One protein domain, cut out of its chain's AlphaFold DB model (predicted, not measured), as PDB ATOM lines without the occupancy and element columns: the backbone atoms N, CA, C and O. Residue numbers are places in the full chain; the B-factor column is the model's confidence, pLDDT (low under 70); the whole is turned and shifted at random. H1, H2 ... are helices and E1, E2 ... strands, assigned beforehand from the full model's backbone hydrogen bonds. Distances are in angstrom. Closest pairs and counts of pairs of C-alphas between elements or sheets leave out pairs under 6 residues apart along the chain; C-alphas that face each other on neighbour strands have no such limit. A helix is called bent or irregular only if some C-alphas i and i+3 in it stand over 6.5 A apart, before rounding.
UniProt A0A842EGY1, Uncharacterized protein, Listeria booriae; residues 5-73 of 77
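AT A GLANCE: This is residues 5 to 73 of the 77 residues of an uncharacterized protein of Listeria booriae (UniProt A0A842EGY1). A strongly twisted sheet of four strands makes the core, with helix H1 over one face and helix H2 over the opposite face. The short helix H3 sits beside H2 and off the sheet, and the longest axis runs from the H1 side through the sheet to the side of H2 and H3. The printed part has 69 residues, with three named helices and four named strands in the order E1, E2, H1, E3, H2, H3, E4; the sheet runs E3, E1, E2, E4, antiparallel throughout, and the class is mixed, helices and strands. The whole is compact, with a radius of gyration of the C-alphas of 11.4 A, and spans 33 by 22 by 18 A, only just elongated.

IN THESE COORDINATES: The sheet holds E3, residues 39 to 42; E1, residues 5 to 9, 13.1 A long, beginning at C-alpha 5 at (15.388, 12.797, 78.139); E2, residues 13 to 18, 16.1 A; and E4, residues 70 to 72, with C-alpha 72 at (7.327, 5.109, 71.234). H1 takes residues 21 to 31, 15.5 A long. H2 takes residues 44 to 55, 14.5 A, beginning at C-alpha 44 at (16.703, 9.465, 83.569); it is irregular, with C-alphas 50 and 53 7.1 A apart. H3 takes residues 60 to 65, 8.7 A.

HOW THE PARTS SIT: E1 and E2 form a hairpin, with N 8 and O 14 at 2.8 A. E3 is the edge strand beside E1, with N 7 and O 40 at 2.9 A. E4 is the edge strand beside E2, with N 71 and O 15 at 2.9 A. H1 is on the sheet at a height of 8.6 A, over E1 and E2 and slantwise to the strands, at 57 degrees to E1 on the local plane; its closest C-alphas to E2 are those of Ala 24 and Ala 18, 5.5 A apart. E2, H1 and E3 form a split strand-helix-strand unit, two strands running the same way with E1 between them, and its crossover is right-handed. H2 is on the opposite face at a height of 9.9 A, across the strands, at 64 degrees to E1 on the local plane; it lies over E1, E4 and, only just, with 3 C-alphas, E2. The sheet with H1 and H2 makes three layers, helices on both faces. H3 is not on the sheet; residues 44 to 48 of H2 only just touch it, with 3 pairs of C-alphas within 8 A, the closest Trp 48 and Ile 60 at 7.0 A, and the two helices are about perpendicular at 76 degrees. H1 and H2 are apart. In H1 and H3 every O i to N i+4 pair is within hydrogen-bond range; in H2, 6 of 8.

THE WHOLE: The C-alphas farthest apart are those of Asn 36 and Glu 57, 32.8 A. The printed part has no cut and no long link; H1 to E3, with 7 residues, is short and the others are tight. The mean pLDDT of the printed part is 86.2, and residues 67 to 68 are under 70.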
ATOM      1  N   PHE A   5      16.603  13.502  78.520       93.62
ATOM      2  CA  PHE A   5      15.388  12.797  78.139       93.62
ATOM      3  C   PHE A   5      14.248  13.797  77.975       93.62
ATOM      4  O   PHE A   5      13.974  14.582  78.888       93.62
ATOM      5  N   TYR A   6      13.593  13.758  76.822       94.38
ATOM      6  CA  TYR A   6      12.494  14.642  76.461       94.38
ATOM      7  C   TYR A   6      11.246  13.816  76.179       94.38
ATOM      8  O   TYR A   6      11.242  12.968  75.292       94.38
ATOM      9  N   GLU A   7      10.206  14.045  76.970       94.31
ATOM     10  CA  GLU A   7       8.926  13.352  76.876       94.31
ATOM     11  C   GLU A   7       7.934  14.212  76.094       94.31
ATOM     12  O   GLU A   7       7.681  15.362  76.465       94.31
ATOM     13  N   PHE A   8       7.369  13.630  75.040       93.44
ATOM     14  CA  PHE A   8       6.326  14.202  74.203       93.44
ATOM     15  C   PHE A   8       4.991  13.546  74.544       93.44
ATOM     16  O   PHE A   8       4.865  12.323  74.527       93.44
ATOM     17  N   THR A   9       3.987  14.366  74.855       88.25
ATOM     18  CA  THR A   9       2.637  13.911  75.243       88.25
ATOM     19  C   THR A   9       1.571  14.424  74.275       88.25
ATOM     20  O   THR A   9       0.479  14.803  74.699       88.25
ATOM     21  N   GLY A  10       1.937  14.565  72.999       81.62
ATOM     22  CA  GLY A  10       1.046  15.047  71.948       81.62
ATOM     23  C   GLY A  10       0.127  13.951  71.422       81.62
ATOM     24  O   GLY A  10      -0.362  13.118  72.179       81.62
ATOM     25  N   GLU A  11      -0.098  13.966  70.109       82.62
ATOM     26  CA  GLU A  11      -0.872  12.931  69.412       82.62
ATOM     27  C   GLU A  11      -0.232  11.545  69.553       82.62
ATOM     28  O   GLU A  11      -0.924  10.561  69.804       82.62
ATOM     29  N   TYR A  12       1.101  11.498  69.486       85.56
ATOM     30  CA  TYR A  12       1.888  10.301  69.724       85.56
ATOM     31  C   TYR A  12       2.763  10.507  70.948       85.56
ATOM     32  O   TYR A  12       3.422  11.536  71.121       85.56
ATOM     33  N   TYR A  13       2.762   9.509  71.822       88.62
ATOM     34  CA  TYR A  13       3.640   9.518  72.969       88.62
ATOM     35  C   TYR A  13       5.042   9.068  72.553       88.62
ATOM     36  O   TYR A  13       5.215   7.966  72.025       88.62
ATOM     37  N   ALA A  14       6.044   9.898  72.830       90.88
ATOM     38  CA  ALA A  14       7.436   9.582  72.537       90.88
ATOM     39  C   ALA A  14       8.360  10.026  73.668       90.88
ATOM     40  O   ALA A  14       8.140  11.051  74.315       90.88
ATOM     41  N   LEU A  15       9.440   9.284  73.862       92.38
ATOM     42  CA  LEU A  15      10.579   9.709  74.657       92.38
ATOM     43  C   LEU A  15      11.810   9.738  73.765       92.38
ATOM     44  O   LEU A  15      12.139   8.740  73.127       92.38
ATOM     45  N   ILE A  16      12.483  10.882  73.739       91.75
ATOM     46  CA  ILE A  16      13.653  11.114  72.897       91.75
ATOM     47  C   ILE A  16      14.850  11.460  73.778       91.75
ATOM     48  O   ILE A  16      14.771  12.324  74.659       91.75
ATOM     49  N   LYS A  17      15.969  10.781  73.522       91.81
ATOM     50  CA  LYS A  17      17.292  11.120  74.061       91.81
ATOM     51  C   LYS A  17      17.942  12.170  73.156       91.81
ATOM     52  O   LYS A  17      18.135  11.887  71.987       91.81
ATOM     53  N   ALA A  18      18.282  13.353  73.668       91.69
ATOM     54  CA  ALA A  18      18.927  14.422  72.882       91.69
ATOM     55  C   ALA A  18      19.812  15.326  73.756       91.69
ATOM     56  O   ALA A  18      19.680  15.334  74.985       91.69
ATOM     57  N   TYR A  19      20.707  16.115  73.160       91.69
ATOM     58  CA  TYR A  19      21.555  17.062  73.896       91.69
ATOM     59  C   TYR A  19      20.835  18.379  74.215       91.69
ATOM     60  O   TYR A  19      21.173  19.053  75.200       91.69
ATOM     61  N   SER A  20      19.828  18.736  73.419       93.19
ATOM     62  CA  SER A  20      18.999  19.926  73.605       93.19
ATOM     63  C   SER A  20      17.512  19.640  73.390       93.19
ATOM     64  O   SER A  20      17.114  18.590  72.887       93.19
ATOM     65  N   LYS A  21      16.670  20.591  73.811       93.81
ATOM     66  CA  LYS A  21      15.221  20.498  73.607       93.81
ATOM     67  C   LYS A  21      14.891  20.671  72.127       93.81
ATOM     68  O   LYS A  21      13.989  20.019  71.623       93.81
ATOM     69  N   GLU A  22      15.613  21.566  71.467       94.06
ATOM     70  CA  GLU A  22      15.461  21.902  70.058       94.06
ATOM     71  C   GLU A  22      15.733  20.678  69.180       94.06
ATOM     72  O   GLU A  22      14.896  20.337  68.353       94.06
ATOM     73  N   GLU A  23      16.827  19.963  69.449       92.44
ATOM     74  CA  GLU A  23      17.181  18.711  68.768       92.44
ATOM     75  C   GLU A  23      16.103  17.638  68.970       92.44
ATOM     76  O   GLU A  23      15.694  16.979  68.019       92.44
ATOM     77  N   ALA A  24      15.574  17.494  70.192       92.12
ATOM     78  CA  ALA A  24      14.491  16.548  70.450       92.12
ATOM     79  C   ALA A  24      13.212  16.889  69.669       92.12
ATOM     80  O   ALA A  24      12.515  15.985  69.214       92.12
ATOM     81  N   VAL A  25      12.881  18.178  69.539       92.69
ATOM     82  CA  VAL A  25      11.694  18.638  68.801       92.69
ATOM     83  C   VAL A  25      11.858  18.400  67.306       92.69
ATOM     84  O   VAL A  25      10.936  17.870  66.693       92.69
ATOM     85  N   GLU A  26      13.012  18.748  66.740       92.31
ATOM     86  CA  GLU A  26      13.330  18.500  65.330       92.31
ATOM     87  C   GLU A  26      13.236  17.001  65.021       92.31
ATOM     88  O   GLU A  26      12.487  16.590  64.137       92.31
ATOM     89  N   TYR A  27      13.861  16.166  65.855       91.12
ATOM     90  CA  TYR A  27      13.836  14.718  65.675       91.12
ATOM     91  C   TYR A  27      12.429  14.113  65.812       91.12
ATOM     92  O   TYR A  27      12.063  13.220  65.044       91.12
ATOM     93  N   TYR A  28      11.610  14.611  66.748       91.00
ATOM     94  CA  TYR A  28      10.204  14.212  66.884       91.00
ATOM     95  C   TYR A  28       9.385  14.578  65.639       91.00
ATOM     96  O   TYR A  28       8.593  13.765  65.161       91.00
ATOM     97  N   GLN A  29       9.579  15.784  65.105       90.31
ATOM     98  CA  GLN A  29       8.842  16.272  63.940       90.31
ATOM     99  C   GLN A  29       9.180  15.505  62.664       90.31
ATOM    100  O   GLN A  29       8.290  15.226  61.864       90.31
ATOM    101  N   GLU A  30      10.443  15.125  62.494       90.25
ATOM    102  CA  GLU A  30      10.897  14.369  61.327       90.25
ATOM    103  C   GLU A  30      10.446  12.904  61.339       90.25
ATOM    104  O   GLU A  30      10.183  12.338  60.278       90.25
ATOM    105  N   ASN A  31      10.363  12.279  62.519       88.44
ATOM    106  CA  ASN A  31      10.234  10.820  62.628       88.44
ATOM    107  C   ASN A  31       8.925  10.332  63.256       88.44
ATOM    108  O   ASN A  31       8.580   9.162  63.089       88.44
ATOM    109  N   VAL A  32       8.214  11.179  64.005       86.88
ATOM    110  CA  VAL A  32       7.027  10.773  64.775       86.88
ATOM    111  C   VAL A  32       5.782  11.505  64.303       86.88
ATOM    112  O   VAL A  32       4.804  10.868  63.922       86.88
ATOM    113  N   CYS A  33       5.784  12.837  64.362       84.88
ATOM    114  CA  CYS A  33       4.591  13.632  64.093       84.88
ATOM    115  C   CYS A  33       4.959  15.064  63.710       84.88
ATOM    116  O   CYS A  33       5.585  15.778  64.490       84.88
ATOM    117  N   ASP A  34       4.486  15.506  62.545       82.38
ATOM    118  CA  ASP A  34       4.723  16.843  61.984       82.38
ATOM    119  C   ASP A  34       4.037  17.983  62.766       82.38
ATOM    120  O   ASP A  34       4.246  19.168  62.486       82.38
ATOM    121  N   THR A  35       3.236  17.643  63.776       81.56
ATOM    122  CA  THR A  35       2.466  18.587  64.579       81.56
ATOM    123  C   THR A  35       3.166  18.917  65.897       81.56
ATOM    124  O   THR A  35       3.718  18.063  66.598       81.56
ATOM    125  N   ASN A  36       3.095  20.195  66.286       81.69
ATOM    126  CA  ASN A  36       3.628  20.675  67.558       81.69
ATOM    127  C   ASN A  36       3.016  19.916  68.740       81.69
ATOM    128  O   ASN A  36       1.827  20.038  69.032       81.69
ATOM    129  N   SER A  37       3.867  19.184  69.453       87.69
ATOM    130  CA  SER A  37       3.493  18.393  70.619       87.69
ATOM    131  C   SER A  37       4.091  18.996  71.897       87.69
ATOM    132  O   SER A  37       5.218  19.504  71.866       87.69
ATOM    133  N   PRO A  38       3.373  18.972  73.037       92.06
ATOM    134  CA  PRO A  38       3.940  19.375  74.317       92.06
ATOM    135  C   PRO A  38       5.154  18.512  74.651       92.06
ATOM    136  O   PRO A  38       5.075  17.288  74.577       92.06
ATOM    137  N   VAL A  39       6.253  19.161  75.038       94.50
ATOM    138  CA  VAL A  39       7.505  18.492  75.395       94.50
ATOM    139  C   VAL A  39       8.027  18.993  76.735       94.50
ATOM    140  O   VAL A  39       8.110  20.204  76.982       94.50
ATOM    141  N   ILE A  40       8.420  18.056  77.594       95.50
ATOM    142  CA  ILE A  40       9.051  18.329  78.885       95.50
ATOM    143  C   ILE A  40      10.365  17.564  79.009       95.50
ATOM    144  O   ILE A  40      10.499  16.444  78.526       95.50
ATOM    145  N   GLN A  41      11.352  18.172  79.665       96.06
ATOM    146  CA  GLN A  41      12.563  17.451  80.044       96.06
ATOM    147  C   GLN A  41      12.270  16.638  81.308       96.06
ATOM    148  O   GLN A  41      11.804  17.192  82.305       96.06
ATOM    149  N   VAL A  42      12.583  15.348  81.281       95.06
ATOM    150  CA  VAL A  42      12.374  14.425  82.401       95.06
ATOM    151  C   VAL A  42      13.700  13.875  82.920       95.06
ATOM    152  O   VAL A  42      14.754  14.019  82.296       95.06
ATOM    153  N   THR A  43      13.669  13.275  84.108       93.69
ATOM    154  CA  THR A  43      14.851  12.623  84.681       93.69
ATOM    155  C   THR A  43      15.083  11.259  84.035       93.69
ATOM    156  O   THR A  43      14.139  10.595  83.604       93.69
ATOM    157  N   MET A  44      16.340  10.807  84.031       90.56
ATOM    158  CA  MET A  44      16.703   9.465  83.569       90.56
ATOM    159  C   MET A  44      15.936   8.381  84.340       90.56
ATOM    160  O   MET A  44      15.411   7.455  83.734       90.56
ATOM    161  N   GLN A  45      15.796   8.526  85.663       90.75
ATOM    162  CA  GLN A  45      15.069   7.554  86.481       90.75
ATOM    163  C   GLN A  45      13.589   7.471  86.097       90.75
ATOM    164  O   GLN A  45      13.049   6.371  86.039       90.75
ATOM    165  N   TYR A  46      12.936   8.605  85.825       92.31
ATOM    166  CA  TYR A  46      11.544   8.614  85.372       92.31
ATOM    167  C   TYR A  46      11.403   7.925  84.010       92.31
ATOM    168  O   TYR A  46      10.588   7.015  83.861       92.31
ATOM    169  N   ALA A  47      12.243   8.314  83.047       90.62
ATOM    170  CA  ALA A  47      12.285   7.732  81.711       90.62
ATOM    171  C   ALA A  47      12.486   6.207  81.759       90.62
ATOM    172  O   ALA A  47      11.709   5.456  81.175       90.62
ATOM    173  N   TRP A  48      13.468   5.748  82.539       89.31
ATOM    174  CA  TRP A  48      13.748   4.332  82.739       89.31
ATOM    175  C   TRP A  48      12.551   3.578  83.318       89.31
ATOM    176  O   TRP A  48      12.132   2.571  82.761       89.31
ATOM    177  N   GLN A  49      11.956   4.065  84.411       89.19
ATOM    178  CA  GLN A  49      10.819   3.385  85.046       89.19
ATOM    179  C   GLN A  49       9.614   3.262  84.109       89.19
ATOM    180  O   GLN A  49       8.912   2.254  84.150       89.19
ATOM    181  N   LYS A  50       9.392   4.266  83.257       86.06
ATOM    182  CA  LYS A  50       8.271   4.284  82.320       86.06
ATOM    183  C   LYS A  50       8.465   3.335  81.137       86.06
ATOM    184  O   LYS A  50       7.504   2.688  80.735       86.06
ATOM    185  N   PHE A  51       9.685   3.223  80.614       84.56
ATOM    186  CA  PHE A  51       9.981   2.426  79.416       84.56
ATOM    187  C   PHE A  51      10.531   1.032  79.694       84.56
ATOM    188  O   PHE A  51      10.458   0.174  78.820       84.56
ATOM    189  N   LYS A  52      11.018   0.757  80.908       83.81
ATOM    190  CA  LYS A  52      11.492  -0.573  81.314       83.81
ATOM    191  C   LYS A  52      10.523  -1.712  80.946       83.81
ATOM    192  O   LYS A  52      11.016  -2.732  80.473       83.81
ATOM    193  N   PRO A  53       9.187  -1.587  81.106       80.81
ATOM    194  CA  PRO A  53       8.262  -2.645  80.692       80.81
ATOM    195  C   PRO A  53       8.296  -2.942  79.187       80.81
ATOM    196  O   PRO A  53       8.080  -4.084  78.793       80.81
ATOM    197  N   SER A  54       8.587  -1.935  78.359       80.38
ATOM    198  CA  SER A  54       8.599  -2.032  76.894       80.38
ATOM    199  C   SER A  54       9.964  -2.425  76.320       80.38
ATOM    200  O   SER A  54      10.037  -2.876  75.183       80.38
ATOM    201  N   LEU A  55      11.044  -2.253  77.088       76.44
ATOM    202  CA  LEU A  55      12.424  -2.475  76.638       76.44
ATOM    203  C   LEU A  55      12.919  -3.919  76.827       76.44
ATOM    204  O   LEU A  55      13.977  -4.269  76.317       76.44
ATOM    205  N   GLY A  56      12.181  -4.775  77.540       77.19
ATOM    206  CA  GLY A  56      12.604  -6.155  77.806       77.19
ATOM    207  C   GLY A  56      13.801  -6.241  78.766       77.19
ATOM    208  O   GLY A  56      13.857  -5.525  79.767       77.19
ATOM    209  N   GLU A  57      14.751  -7.141  78.491       79.88
ATOM    210  CA  GLU A  57      15.957  -7.357  79.312       79.88
ATOM    211  C   GLU A  57      17.100  -6.398  78.929       79.88
ATOM    212  O   GLU A  57      18.191  -6.816  78.554       79.88
ATOM    213  N   VAL A  58      16.843  -5.094  79.011       82.56
ATOM    214  CA  VAL A  58      17.859  -4.042  78.824       82.56
ATOM    215  C   VAL A  58      18.360  -3.581  80.196       82.56
ATOM    216  O   VAL A  58      17.600  -3.581  81.169       82.56
ATOM    217  N   THR A  59      19.637  -3.211  80.322       84.12
ATOM    218  CA  THR A  59      20.143  -2.604  81.562       84.12
ATOM    219  C   THR A  59      19.941  -1.089  81.559       84.12
ATOM    220  O   THR A  59      19.752  -0.453  80.524       84.12
ATOM    221  N   ILE A  60      20.000  -0.469  82.738       83.12
ATOM    222  CA  ILE A  60      19.936   0.996  82.829       83.12
ATOM    223  C   ILE A  60      21.156   1.667  82.177       83.12
ATOM    224  O   ILE A  60      21.053   2.801  81.724       83.12
ATOM    225  N   GLU A  61      22.295   0.974  82.126       84.31
ATOM    226  CA  GLU A  61      23.527   1.445  81.489       84.31
ATOM    227  C   GLU A  61      23.342   1.476  79.971       84.31
ATOM    228  O   GLU A  61      23.487   2.537  79.367       84.31
ATOM    229  N   ASP A  62      22.854   0.379  79.384       82.19
ATOM    230  CA  ASP A  62      22.510   0.309  77.958       82.19
ATOM    231  C   ASP A  62      21.485   1.386  77.570       82.19
ATOM    232  O   ASP A  62      21.593   2.036  76.529       82.19
ATOM    233  N   PHE A  63      20.484   1.627  78.420       83.25
ATOM    234  CA  PHE A  63      19.470   2.654  78.178       83.25
ATOM    235  C   PHE A  63      20.066   4.066  78.064       83.25
ATOM    236  O   PHE A  63      19.574   4.886  77.279       83.25
ATOM    237  N   VAL A  64      21.116   4.346  78.840       81.75
ATOM    238  CA  VAL A  64      21.794   5.648  78.905       81.75
ATOM    239  C   VAL A  64      22.855   5.798  77.817       81.75
ATOM    240  O   VAL A  64      23.002   6.896  77.283       81.75
ATOM    241  N   GLU A  65      23.598   4.735  77.511       79.56
ATOM    242  CA  GLU A  65      24.731   4.775  76.581       79.56
ATOM    243  C   GLU A  65      24.316   4.722  75.108       79.56
ATOM    244  O   GLU A  65      25.025   5.267  74.264       79.56
ATOM    245  N   ASN A  66      23.161   4.129  74.788       70.19
ATOM    246  CA  ASN A  66      22.653   4.138  73.418       70.19
ATOM    247  C   ASN A  66      22.306   5.572  72.971       70.19
ATOM    248  O   ASN A  66      21.480   6.238  73.611       70.19
ATOM    249  N   GLU A  67      22.938   6.013  71.871       65.75
ATOM    250  CA  GLU A  67      22.718   7.304  71.198       65.75
ATOM    251  C   GLU A  67      21.239   7.533  70.835       65.75
ATOM    252  O   GLU A  67      20.414   6.633  70.962       65.75
ATOM    253  N   VAL A  68      20.910   8.772  70.439       60.25
ATOM    254  CA  VAL A  68      19.562   9.291  70.127       60.25
ATOM    255  C   VAL A  68      18.607   8.200  69.627       60.25
ATOM    256  O   VAL A  68      18.684   7.724  68.498       60.25
ATOM    257  N   GLU A  69      17.676   7.820  70.495       70.75
ATOM    258  CA  GLU A  69      16.724   6.740  70.263       70.75
ATOM    259  C   GLU A  69      15.323   7.282  70.540       70.75
ATOM    260  O   GLU A  69      15.109   7.956  71.557       70.75
ATOM    261  N   ILE A  70      14.384   7.020  69.627       72.12
ATOM    262  CA  ILE A  70      12.964   7.297  69.854       72.12
ATOM    263  C   ILE A  70      12.364   6.061  70.480       72.12
ATOM    264  O   ILE A  70      12.364   4.986  69.881       72.12
ATOM    265  N   LEU A  71      11.792   6.237  71.658       79.12
ATOM    266  CA  LEU A  71      10.986   5.208  72.275       79.12
ATOM    267  C   LEU A  71       9.527   5.639  72.199       79.12
ATOM    268  O   LEU A  71       9.110   6.604  72.842       79.12
ATOM    269  N   LEU A  72       8.762   4.921  71.384       77.81
ATOM    270  CA  LEU A  72       7.327   5.109  71.234       77.81
ATOM    271  C   LEU A  72       6.604   4.147  72.175       77.81
ATOM    272  O   LEU A  72       6.914   2.956  72.208       77.81
ATOM    273  N   ILE A  73       5.637   4.658  72.937       70.81
ATOM    274  CA  ILE A  73       4.663   3.807  73.633       70.81
ATOM    275  C   ILE A  73       3.352   3.987  72.891       70.81
ATOM    276  O   ILE A  73       2.809   5.091  72.880       70.81
TER     277      ILE A  73